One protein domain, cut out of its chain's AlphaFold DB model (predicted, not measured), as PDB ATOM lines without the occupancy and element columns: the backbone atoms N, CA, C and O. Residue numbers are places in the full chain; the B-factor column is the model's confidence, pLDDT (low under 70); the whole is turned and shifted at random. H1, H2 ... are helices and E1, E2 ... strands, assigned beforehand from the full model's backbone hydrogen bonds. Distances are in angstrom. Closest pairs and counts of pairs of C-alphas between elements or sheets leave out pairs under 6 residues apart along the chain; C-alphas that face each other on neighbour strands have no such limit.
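Overview. This is residues 3 to 86 of the 88 residues of an uncharacterized protein of Nitrospirae bacterium RBG_19FT_COMBO_55_12 (UniProt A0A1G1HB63). What shape does this model have? The long helix H2 lies in the middle, and the shorter H1 meets it near the first residues of both helices, making an open V; a loop-rich stretch with the short strand E1 lies on one side of H2, and H3 lies on the other side, where residues 78 to 86 stick out free. What is it made of? The printed part has 84 residues, with one named strand and three named helices in the order E1, H1, H2, H3, and its class is mostly helix. How large and how dense is it? It is only just loose, close to compact, with a radius of gyration of the C-alphas of 14.4 A, and it spans 42 by 31 by 21 A.

Arrangement. How does the first element stand to the rest? E1, residues 9 to 11, pairs with no named strand. It is apart from H1, residues 28 to 37, but only just, at 8.1 A, and it is apart from H2, residues 52 to 70. Which helices touch? H1 and H2 touch, and their closest C-alphas, those of Ala 30 and Ile 54, are 5.0 A apart; H2 touches H1 with residues 54 to 58 alone. They run the same way at a steep tilt of 67 degrees. Where does the last helix stand? H3, residues 75 to 84, is apart from E1, H1 and H2. What do the helix backbones show? In H1, H2 and H3 every O i to N i+4 pair is within hydrogen-bond range.

Along the chain. Where does E1 begin? C-alpha 9 is at (-54.003, 27.136, -22.072), and E1 runs from Gly 9 to Leu 11. How long are the helices? H1, from Pro 28 to Ala 37, measures 14.1 A from first to last C-alpha. H2, from Pro 52 to Ile 70, measures 26.4 A, and H3, from Arg 75 to Ala 84, measures 14.3 A. Where do H2 begin and H3 end? C-alpha 52 is at (-38.369, 12.533, -17.390), and C-alpha 84 is at (-45.873, 3.917, -5.442).

Size, cuts and confidence. How far does it reach? The two C-alphas farthest apart, those of Asp 14 and Leu 86, are 43.6 A apart. Which links are long, and is there a cut? The links from E1 to H1, 16 residues, and from H1 to H2, 14 residues, are long, while the link from H2 to H3, 4 residues, is tight. The printed part has no cut. Where is confidence low? The mean pLDDT of the printed part is 89.1, and residues 18 to 22 are under 70.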
ATOM      1  N   PHE A   3     -48.534  27.994 -17.825       90.00
ATOM      2  CA  PHE A   3     -49.766  27.237 -18.011       90.00
ATOM      3  C   PHE A   3     -50.875  27.782 -17.106       90.00
ATOM      4  O   PHE A   3     -50.724  27.848 -15.887       90.00
ATOM      5  N   GLN A   4     -52.009  28.161 -17.695       88.44
ATOM      6  CA  GLN A   4     -53.181  28.640 -16.975       88.44
ATOM      7  C   GLN A   4     -54.119  27.472 -16.668       88.44
ATOM      8  O   GLN A   4     -54.986  27.116 -17.466       88.44
ATOM      9  N   SER A   5     -53.982  26.911 -15.470       84.94
ATOM     10  CA  SER A   5     -54.732  25.739 -15.006       84.94
ATOM     11  C   SER A   5     -56.252  25.907 -15.012       84.94
ATOM     12  O   SER A   5     -56.960  24.924 -15.180       84.94
ATOM     13  N   MET A   6     -56.788  27.124 -14.891       84.19
ATOM     14  CA  MET A   6     -58.237  27.366 -15.008       84.19
ATOM     15  C   MET A   6     -58.760  27.314 -16.450       84.19
ATOM     16  O   MET A   6     -59.915  26.969 -16.664       84.19
ATOM     17  N   LYS A   7     -57.932  27.666 -17.443       85.75
ATOM     18  CA  LYS A   7     -58.350  27.735 -18.856       85.75
ATOM     19  C   LYS A   7     -57.790  26.602 -19.717       85.75
ATOM     20  O   LYS A   7     -58.226  26.448 -20.851       85.75
ATOM     21  N   GLY A   8     -56.823  25.837 -19.208       85.38
ATOM     22  CA  GLY A   8     -56.165  24.754 -19.947       85.38
ATOM     23  C   GLY A   8     -55.245  25.237 -21.071       85.38
ATOM     24  O   GLY A   8     -54.977  24.489 -22.005       85.38
ATOM     25  N   GLY A   9     -54.791  26.494 -21.016       87.75
ATOM     26  CA  GLY A   9     -54.003  27.136 -22.072       87.75
ATOM     27  C   GLY A   9     -52.612  27.567 -21.618       87.75
ATOM     28  O   GLY A   9     -52.340  27.674 -20.425       87.75
ATOM     29  N   ILE A  10     -51.732  27.852 -22.580       90.88
ATOM     30  CA  ILE A  10     -50.374  28.351 -22.332       90.88
ATOM     31  C   ILE A  10     -50.289  29.817 -22.762       90.88
ATOM     32  O   ILE A  10     -50.658  30.157 -23.883       90.88
ATOM     33  N   LEU A  11     -49.763  30.666 -21.883       89.88
ATOM     34  CA  LEU A  11     -49.530  32.087 -22.120       89.88
ATOM     35  C   LEU A  11     -48.027  32.388 -22.170       89.88
ATOM     36  O   LEU A  11     -47.220  31.767 -21.465       89.88
ATOM     37  N   CYS A  12     -47.641  33.365 -22.993       88.75
ATOM     38  CA  CYS A  12     -46.317  33.963 -22.872       88.75
ATOM     39  C   CYS A  12     -46.261  34.867 -21.625       88.75
ATOM     40  O   CYS A  12     -47.310  35.264 -21.110       88.75
ATOM     41  N   PRO A  13     -45.056  35.191 -21.125       83.31
ATOM     42  CA  PRO A  13     -44.904  36.086 -19.979       83.31
ATOM     43  C   PRO A  13     -45.589  37.445 -20.175       83.31
ATOM     44  O   PRO A  13     -46.191  37.944 -19.234       83.31
ATOM     45  N   ASP A  14     -45.570  37.990 -21.394       87.25
ATOM     46  CA  ASP A  14     -46.139  39.313 -21.691       87.25
ATOM     47  C   ASP A  14     -47.676  39.313 -21.710       87.25
ATOM     48  O   ASP A  14     -48.311  40.309 -21.377       87.25
ATOM     49  N   CYS A  15     -48.295  38.186 -22.074       85.88
ATOM     50  CA  CYS A  15     -49.751  38.017 -22.030       85.88
ATOM     51  C   CYS A  15     -50.263  37.665 -20.628       85.88
ATOM     52  O   CYS A  15     -51.476  37.622 -20.408       85.88
ATOM     53  N   MET A  16     -49.366  37.345 -19.696       81.56
ATOM     54  CA  MET A  16     -49.747  36.934 -18.359       81.56
ATOM     55  C   MET A  16     -49.952  38.169 -17.480       81.56
ATOM     56  O   MET A  16     -49.007  38.849 -17.087       81.56
ATOM     57  N   VAL A  17     -51.213  38.439 -17.144       77.31
ATOM     58  CA  VAL A  17     -51.571  39.400 -16.097       77.31
ATOM     59  C   VAL A  17     -51.564  38.649 -14.771       77.31
ATOM     60  O   VAL A  17     -52.362  37.732 -14.576       77.31
ATOM     61  N   SER A  18     -50.634  38.998 -13.881       67.69
ATOM     62  CA  SER A  18     -50.476  38.309 -12.599       67.69
ATOM     63  C   SER A  18     -51.729  38.481 -11.738       67.69
ATOM     64  O   SER A  18     -52.045  39.593 -11.324       67.69
ATOM     65  N   SER A  19     -52.436  37.382 -11.469       66.31
ATOM     66  CA  SER A  19     -53.624  37.342 -10.602       66.31
ATOM     67  C   SER A  19     -53.309  36.985  -9.144       66.31
ATOM     68  O   SER A  19     -54.220  36.925  -8.327       66.31
ATOM     69  N   GLY A  20     -52.035  36.751  -8.800       67.31
ATOM     70  CA  GLY A  20     -51.619  36.282  -7.469       67.31
ATOM     71  C   GLY A  20     -51.740  34.767  -7.258       67.31
ATOM     72  O   GLY A  20     -51.300  34.262  -6.227       67.31
ATOM     73  N   ASP A  21     -52.276  34.033  -8.235       68.31
ATOM     74  CA  ASP A  21     -52.371  32.574  -8.186       68.31
ATOM     75  C   ASP A  21     -51.012  31.893  -8.435       68.31
ATOM     76  O   ASP A  21     -50.168  32.444  -9.153       68.31
ATOM     77  N   PRO A  22     -50.794  30.669  -7.913       68.31
ATOM     78  CA  PRO A  22     -49.611  29.875  -8.225       68.31
ATOM     79  C   PRO A  22     -49.483  29.654  -9.734       68.31
ATOM     80  O   PRO A  22     -50.378  29.107 -10.382       68.31
ATOM     81  N   GLN A  23     -48.351  30.070 -10.297       77.38
ATOM     82  CA  GLN A  23     -48.077  29.944 -11.725       77.38
ATOM     83  C   GLN A  23     -47.165  28.758 -11.982       77.38
ATOM     84  O   GLN A  23     -46.027  28.733 -11.512       77.38
ATOM     85  N   VAL A  24     -47.634  27.813 -12.794       81.50
ATOM     86  CA  VAL A  24     -46.799  26.696 -13.232       81.50
ATOM     87  C   VAL A  24     -46.062  27.111 -14.501       81.50
ATOM     88  O   VAL A  24     -46.665  27.393 -15.545       81.50
ATOM     89  N   LYS A  25     -44.737  27.214 -14.392       89.44
ATOM     90  CA  LYS A  25     -43.862  27.547 -15.516       89.44
ATOM     91  C   LYS A  25     -43.557  26.278 -16.297       89.44
ATOM     92  O   LYS A  25     -43.142  25.288 -15.715       89.44
ATOM     93  N   LEU A  26     -43.708  26.355 -17.614       92.81
ATOM     94  CA  LEU A  26     -43.297  25.304 -18.537       92.81
ATOM     95  C   LEU A  26     -42.026  25.716 -19.275       92.81
ATOM     96  O   LEU A  26     -41.913  26.846 -19.785       92.81
ATOM     97  N   SER A  27     -41.100  24.768 -19.368       95.06
ATOM     98  CA  SER A  27     -39.908  24.842 -20.194       95.06
ATOM     99  C   SER A  27     -40.276  24.847 -21.684       95.06
ATOM    100  O   SER A  27     -41.317  24.313 -22.082       95.06
ATOM    101  N   PRO A  28     -39.429  25.422 -22.559       93.69
ATOM    102  CA  PRO A  28     -39.665  25.381 -24.003       93.69
ATOM    103  C   PRO A  28     -39.820  23.954 -24.546       93.69
ATOM    104  O   PRO A  28     -40.648  23.718 -25.424       93.69
ATOM    105  N   GLY A  29     -39.070  22.995 -23.988       95.12
ATOM    106  CA  GLY A  29     -39.160  21.581 -24.353       95.12
ATOM    107  C   GLY A  29     -40.516  20.967 -24.008       95.12
ATOM    108  O   GLY A  29     -41.102  20.285 -24.847       95.12
ATOM    109  N   ALA A  30     -41.055  21.260 -22.820       95.62
ATOM    110  CA  ALA A  30     -42.377  20.787 -22.421       95.62
ATOM    111  C   ALA A  30     -43.493  21.376 -23.294       95.62
ATOM    112  O   ALA A  30     -44.380  20.646 -23.742       95.62
ATOM    113  N   VAL A  31     -43.413  22.671 -23.622       94.88
ATOM    114  CA  VAL A  31     -44.364  23.317 -24.544       94.88
ATOM    115  C   VAL A  31     -44.289  22.706 -25.941       94.88
ATOM    116  O   VAL A  31     -45.327  22.393 -26.524       94.88
ATOM    117  N   GLY A  32     -43.078  22.507 -26.471       94.69
ATOM    118  CA  GLY A  32     -42.873  21.889 -27.779       94.69
ATOM    119  C   GLY A  32     -43.439  20.472 -27.834       94.69
ATOM    120  O   GLY A  32     -44.218  20.153 -28.733       94.69
ATOM    121  N   PHE A  33     -43.126  19.643 -26.834       94.88
ATOM    122  CA  PHE A  33     -43.688  18.299 -26.724       94.88
ATOM    123  C   PHE A  33     -45.218  18.328 -26.687       94.88
ATOM    124  O   PHE A  33     -45.851  17.625 -27.470       94.88
ATOM    125  N   TYR A  34     -45.816  19.160 -25.829       93.31
ATOM    126  CA  TYR A  34     -47.271  19.262 -25.712       93.31
ATOM    127  C   TYR A  34     -47.922  19.661 -27.041       93.31
ATOM    128  O   TYR A  34     -48.893  19.042 -27.479       93.31
ATOM    129  N   TYR A  35     -47.347  20.647 -27.730       93.06
ATOM    130  CA  TYR A  35     -47.850  21.124 -29.014       93.06
ATOM    131  C   TYR A  35     -47.802  20.049 -30.110       93.06
ATOM    132  O   TYR A  35     -48.729  19.969 -30.924       93.06
ATOM    133  N   HIS A  36     -46.746  19.225 -30.126       94.25
ATOM    134  CA  HIS A  36     -46.622  18.081 -31.030       94.25
ATOM    135  C   HIS A  36     -47.583  16.950 -30.660       94.25
ATOM    136  O   HIS A  36     -48.273  16.440 -31.541       94.25
ATOM    137  N   ALA A  37     -47.677  16.597 -29.376       93.81
ATOM    138  CA  ALA A  37     -48.560  15.543 -28.885       93.81
ATOM    139  C   ALA A  37     -50.033  15.819 -29.227       93.81
ATOM    140  O   ALA A  37     -50.727  14.914 -29.672       93.81
ATOM    141  N   LEU A  38     -50.484  17.076 -29.115       91.44
ATOM    142  CA  LEU A  38     -51.846  17.489 -29.481       91.44
ATOM    143  C   LEU A  38     -52.186  17.333 -30.971       91.44
ATOM    144  O   LEU A  38     -53.362  17.282 -31.322       91.44
ATOM    145  N   ARG A  39     -51.185  17.347 -31.855       93.44
ATOM    146  CA  ARG A  39     -51.375  17.334 -33.318       93.44
ATOM    147  C   ARG A  39     -51.071  15.990 -33.953       93.44
ATOM    148  O   ARG A  39     -51.362  15.798 -35.130       93.44
ATOM    149  N   MET A  40     -50.441  15.091 -33.210       95.12
ATOM    150  CA  MET A  40     -50.117  13.763 -33.698       95.12
ATOM    151  C   MET A  40     -51.337  12.853 -33.641       95.12
ATOM    152  O   MET A  40     -52.159  12.939 -32.732       95.12
ATOM    153  N   GLU A  41     -51.417  11.935 -34.599       96.06
ATOM    154  CA  GLU A  41     -52.365  10.828 -34.522       96.06
ATOM    155  C   GLU A  41     -52.068   9.987 -33.271       96.06
ATOM    156  O   GLU A  41     -50.904   9.741 -32.932       96.06
ATOM    157  N   MET A  42     -53.122   9.570 -32.565       92.19
ATOM    158  CA  MET A  42     -53.016   8.929 -31.250       92.19
ATOM    159  C   MET A  42     -52.166   7.654 -31.264       92.19
ATOM    160  O   MET A  42     -51.399   7.416 -30.333       92.19
ATOM    161  N   ASP A  43     -52.248   6.866 -32.334       95.19
ATOM    162  CA  ASP A  43     -51.441   5.661 -32.557       95.19
ATOM    163  C   ASP A  43     -49.945   5.969 -32.747       95.19
ATOM    164  O   ASP A  43     -49.083   5.110 -32.548       95.19
ATOM    165  N   LYS A  44     -49.608   7.214 -33.097       94.44
ATOM    166  CA  LYS A  44     -48.231   7.669 -33.288       94.44
ATOM    167  C   LYS A  44     -47.658   8.322 -32.036       94.44
ATOM    168  O   LYS A  44     -46.435   8.342 -31.927       94.44
ATOM    169  N   VAL A  45     -48.468   8.829 -31.095       92.94
ATOM    170  CA  VAL A  45     -48.008   9.611 -29.914       92.94
ATOM    171  C   VAL A  45     -46.897   8.901 -29.133       92.94
ATOM    172  O   VAL A  45     -45.944   9.545 -28.699       92.94
ATOM    173  N   CYS A  46     -46.938   7.568 -29.052       91.12
ATOM    174  CA  CYS A  46     -45.914   6.739 -28.406       91.12
ATOM    175  C   CYS A  46     -44.490   6.888 -28.994       91.12
ATOM    176  O   CYS A  46     -43.516   6.447 -28.373       91.12
ATOM    177  N   ARG A  47     -44.351   7.481 -30.191       94.44
ATOM    178  CA  ARG A  47     -43.065   7.798 -30.839       94.44
ATOM    179  C   ARG A  47     -42.366   8.994 -30.201       94.44
ATOM    180  O   ARG A  47     -41.149   9.102 -30.319       94.44
ATOM    181  N   LEU A  48     -43.105   9.882 -29.537       92.81
ATOM    182  CA  LEU A  48     -42.502  10.989 -28.809       92.81
ATOM    183  C   LEU A  48     -41.778  10.441 -27.571       92.81
ATOM    184  O   LEU A  48     -42.328   9.642 -26.813       92.81
ATOM    185  N   LYS A  49     -40.528  10.865 -27.373       93.94
ATOM    186  CA  LYS A  49     -39.672  10.446 -26.254       93.94
ATOM    187  C   LYS A  49     -39.308  11.666 -25.402       93.94
ATOM    188  O   LYS A  49     -38.212  12.202 -25.551       93.94
ATOM    189  N   PRO A  50     -40.237  12.155 -24.563       94.38
ATOM    190  CA  PRO A  50     -39.949  13.259 -23.661       94.38
ATOM    191  C   PRO A  50     -38.937  12.810 -22.606       94.38
ATOM    192  O   PRO A  50     -38.910  11.643 -22.206       94.38
ATOM    193  N   SER A  51     -38.115  13.743 -22.133       96.50
ATOM    194  CA  SER A  51     -37.278  13.478 -20.966       96.50
ATOM    195  C   SER A  51     -38.153  13.304 -19.713       96.50
ATOM    196  O   SER A  51     -39.273  13.826 -19.669       96.50
ATOM    197  N   PRO A  52     -37.649  12.635 -18.659       95.44
ATOM    198  CA  PRO A  52     -38.369  12.533 -17.390       95.44
ATOM    199  C   PRO A  52     -38.767  13.898 -16.811       95.44
ATOM    200  O   PRO A  52     -39.866  14.040 -16.287       95.44
ATOM    201  N   GLY A  53     -37.913  14.917 -16.972       95.88
ATOM    202  CA  GLY A  53     -38.210  16.288 -16.546       95.88
ATOM    203  C   GLY A  53     -39.403  16.894 -17.289       95.88
ATOM    204  O   GLY A  53     -40.310  17.413 -16.651       95.88
ATOM    205  N   ILE A  54     -39.460  16.739 -18.618       95.88
ATOM    206  CA  ILE A  54     -40.607  17.201 -19.415       95.88
ATOM    207  C   ILE A  54     -41.893  16.487 -18.985       95.88
ATOM    208  O   ILE A  54     -42.937  17.125 -18.871       95.88
ATOM    209  N   MET A  55     -41.836  15.177 -18.727       94.69
ATOM    210  CA  MET A  55     -43.017  14.452 -18.252       94.69
ATOM    211  C   MET A  55     -43.476  14.914 -16.873       94.69
ATOM    212  O   MET A  55     -44.680  15.029 -16.668       94.69
ATOM    213  N   ALA A  56     -42.551  15.206 -15.959       93.69
ATOM    214  CA  ALA A  56     -42.888  15.724 -14.637       93.69
ATOM    215  C   ALA A  56     -43.564  17.103 -14.721       93.69
ATOM    216  O   ALA A  56     -44.607  17.306 -14.107       93.69
ATOM    217  N   GLU A  57     -43.026  18.015 -15.542       94.69
ATOM    218  CA  GLU A  57     -43.637  19.331 -15.786       94.69
ATOM    219  C   GLU A  57     -45.077  19.205 -16.311       94.69
ATOM    220  O   GLU A  57     -45.979  19.915 -15.867       94.69
ATOM    221  N   LEU A  58     -45.302  18.288 -17.259       93.75
ATOM    222  CA  LEU A  58     -46.613  18.081 -17.877       93.75
ATOM    223  C   LEU A  58     -47.615  17.390 -16.940       93.75
ATOM    224  O   LEU A  58     -48.790  17.756 -16.927       93.75
ATOM    225  N   ASP A  59     -47.165  16.429 -16.133       92.25
ATOM    226  CA  ASP A  59     -48.006  15.782 -15.120       92.25
ATOM    227  C   ASP A  59     -48.490  16.784 -14.059       92.25
ATOM    228  O   ASP A  59     -49.669  16.772 -13.686       92.25
ATOM    229  N   GLU A  60     -47.620  17.704 -13.629       91.06
ATOM    230  CA  GLU A  60     -47.968  18.764 -12.681       91.06
ATOM    231  C   GLU A  60     -49.072  19.677 -13.236       91.06
ATOM    232  O   GLU A  60     -50.121  19.849 -12.599       91.06
ATOM    233  N   VAL A  61     -48.888  20.224 -14.447       91.94
ATOM    234  CA  VAL A  61     -49.870  21.147 -15.047       91.94
ATOM    235  C   VAL A  61     -51.208  20.477 -15.334       91.94
ATOM    236  O   VAL A  61     -52.256  21.080 -15.090       91.94
ATOM    237  N   PHE A  62     -51.210  19.230 -15.811       91.12
ATOM    238  CA  PHE A  62     -52.454  18.516 -16.098       91.12
ATOM    239  C   PHE A  62     -53.159  18.058 -14.831       91.12
ATOM    240  O   PHE A  62     -54.390  18.110 -14.779       91.12
ATOM    241  N   SER A  63     -52.419  17.692 -13.784       89.81
ATOM    242  CA  SER A  63     -52.996  17.434 -12.465       89.81
ATOM    243  C   SER A  63     -53.698  18.679 -11.918       89.81
ATOM    244  O   SER A  63     -54.845  18.585 -11.474       89.81
ATOM    245  N   ALA A  64     -53.054  19.848 -12.002       89.25
ATOM    246  CA  ALA A  64     -53.643  21.117 -11.575       89.25
ATOM    247  C   ALA A  64     -54.877  21.491 -12.413       89.25
ATOM    248  O   ALA A  64     -55.914  21.861 -11.862       89.25
ATOM    249  N   HIS A  65     -54.803  21.343 -13.739       90.88
ATOM    250  CA  HIS A  65     -55.937  21.594 -14.631       90.88
ATOM    251  C   HIS A  65     -57.133  20.694 -14.316       90.88
ATOM    252  O   HIS A  65     -58.259  21.164 -14.172       90.88
ATOM    253  N   THR A  66     -56.872  19.397 -14.162       90.69
ATOM    254  CA  THR A  66     -57.893  18.392 -13.858       90.69
ATOM    255  C   THR A  66     -58.563  18.692 -12.523       90.69
ATOM    256  O   THR A  66     -59.786  18.630 -12.423       90.69
ATOM    257  N   PHE A  67     -57.783  19.068 -11.504       90.62
ATOM    258  CA  PHE A  67     -58.331  19.482 -10.217       90.62
ATOM    259  C   PHE A  67     -59.226  20.716 -10.355       90.62
ATOM    260  O   PHE A  67     -60.328  20.720  -9.818       90.62
ATOM    261  N   ASN A  68     -58.801  21.725 -11.113       89.38
ATOM    262  CA  ASN A  68     -59.580  22.946 -11.309       89.38
ATOM    263  C   ASN A  68     -60.890  22.713 -12.076       89.38
ATOM    264  O   ASN A  68     -61.885  23.367 -11.780       89.38
ATOM    265  N   ILE A  69     -60.914  21.776 -13.031       90.44
ATOM    266  CA  ILE A  69     -62.138  21.425 -13.767       90.44
ATOM    267  C   ILE A  69     -63.083  20.564 -12.921       90.44
ATOM    268  O   ILE A  69     -64.291  20.781 -12.930       90.44
ATOM    269  N   ILE A  70     -62.556  19.558 -12.219       91.38
ATOM    270  CA  ILE A  70     -63.378  18.521 -11.569       91.38
ATOM    271  C   ILE A  70     -63.646  18.848 -10.083       91.38
ATOM    272  O   ILE A  70     -64.547  18.278  -9.470       91.38
ATOM    273  N   GLY A  71     -62.866  19.747  -9.479       91.75
ATOM    274  CA  GLY A  71     -62.932  20.124  -8.060       91.75
ATOM    275  C   GLY A  71     -62.374  19.071  -7.094       91.75
ATOM    276  O   GLY A  71     -62.507  19.202  -5.881       91.75
ATOM    277  N   LYS A  72     -61.782  17.990  -7.614       90.69
ATOM    278  CA  LYS A  72     -61.203  16.887  -6.834       90.69
ATOM    279  C   LYS A  72     -60.124  16.166  -7.630       90.69
ATOM    280  O   LYS A  72     -60.078  16.242  -8.858       90.69
ATOM    281  N   ARG A  73     -59.278  15.416  -6.926       87.12
ATOM    282  CA  ARG A  73     -58.307  14.513  -7.552       87.12
ATOM    283  C   ARG A  73     -59.004  13.266  -8.102       87.12
ATOM    284  O   ARG A  73     -60.057  12.843  -7.620       87.12
ATOM    285  N   LEU A  74     -58.408  12.674  -9.134       90.06
ATOM    286  CA  LEU A  74     -58.872  11.404  -9.683       90.06
ATOM    287  C   LEU A  74     -58.518  10.268  -8.720       90.06
ATOM    288  O   LEU A  74     -57.349  10.092  -8.381       90.06
ATOM    289  N   ARG A  75     -59.509   9.450  -8.349       91.00
ATOM    290  CA  ARG A  75     -59.308   8.288  -7.461       91.00
ATOM    291  C   ARG A  75     -58.272   7.305  -8.006       91.00
ATOM    292  O   ARG A  75     -57.509   6.738  -7.238       91.00
ATOM    293  N   SER A  76     -58.217   7.126  -9.326       91.31
ATOM    294  CA  SER A  76     -57.192   6.306  -9.980       91.31
ATOM    295  C   SER A  76     -55.789   6.870  -9.756       91.31
ATOM    296  O   SER A  76     -54.881   6.128  -9.398       91.31
ATOM    297  N   ALA A  77     -55.609   8.185  -9.896       87.25
ATOM    298  CA  ALA A  77     -54.328   8.843  -9.655       87.25
ATOM    299  C   ALA A  77     -53.923   8.822  -8.169       87.25
ATOM    300  O   ALA A  77     -52.736   8.778  -7.854       87.25
ATOM    301  N   GLU A  78     -54.884   8.871  -7.243       88.75
ATOM    302  CA  GLU A  78     -54.629   8.673  -5.809       88.75
ATOM    303  C   GLU A  78     -54.223   7.230  -5.504       88.75
ATOM    304  O   GLU A  78     -53.235   7.003  -4.809       88.75
ATOM    305  N   PHE A  79     -54.922   6.261  -6.094       91.94
ATOM    306  CA  PHE A  79     -54.600   4.846  -5.962       91.94
ATOM    307  C   PHE A  79     -53.188   4.533  -6.476       91.94
ATOM    308  O   PHE A  79     -52.388   3.970  -5.730       91.94
ATOM    309  N   PHE A  80     -52.822   4.973  -7.687       88.94
ATOM    310  CA  PHE A  80     -51.464   4.778  -8.215       88.94
ATOM    311  C   PHE A  80     -50.386   5.392  -7.312       88.94
ATOM    312  O   PHE A  80     -49.349   4.768  -7.093       88.94
ATOM    313  N   ARG A  81     -50.639   6.573  -6.728       86.62
ATOM    314  CA  ARG A  81     -49.722   7.187  -5.755       86.62
ATOM    315  C   ARG A  81     -49.586   6.360  -4.477       86.62
ATOM    316  O   ARG A  81     -48.466   6.188  -4.008       86.62
ATOM    317  N   SER A  82     -50.688   5.818  -3.952       90.62
ATOM    318  CA  SER A  82     -50.635   4.940  -2.775       90.62
ATOM    319  C   SER A  82     -49.819   3.670  -3.032       90.62
ATOM    320  O   SER A  82     -49.069   3.242  -2.162       90.62
ATOM    321  N   LEU A  83     -49.887   3.110  -4.245       91.81
ATOM    322  CA  LEU A  83     -49.071   1.956  -4.628       91.81
ATOM    323  C   LEU A  83     -47.586   2.309  -4.744       91.81
ATOM    324  O   LEU A  83     -46.748   1.562  -4.250       91.81
ATOM    325  N   ALA A  84     -47.256   3.456  -5.344       84.44
ATOM    326  CA  ALA A  84     -45.873   3.917  -5.442       84.44
ATOM    327  C   ALA A  84     -45.242   4.156  -4.057       84.44
ATOM    328  O   ALA A  84     -44.072   3.856  -3.858       84.44
ATOM    329  N   SER A  85     -46.021   4.632  -3.074       77.62
ATOM    330  CA  SER A  85     -45.545   4.793  -1.689       77.62
ATOM    331  C   SER A  85     -45.365   3.483  -0.913       77.62
ATOM    332  O   SER A  85     -44.784   3.501   0.167       77.62
ATOM    333  N   LEU A  86     -45.876   2.362  -1.431       76.88
ATOM    334  CA  LEU A  86     -45.759   1.033  -0.819       76.88
ATOM    335  C   LEU A  86     -44.562   0.230  -1.351       76.88
ATOM    336  O   LEU A  86     -44.287  -0.854  -0.837       76.88
TER     337      LEU A  86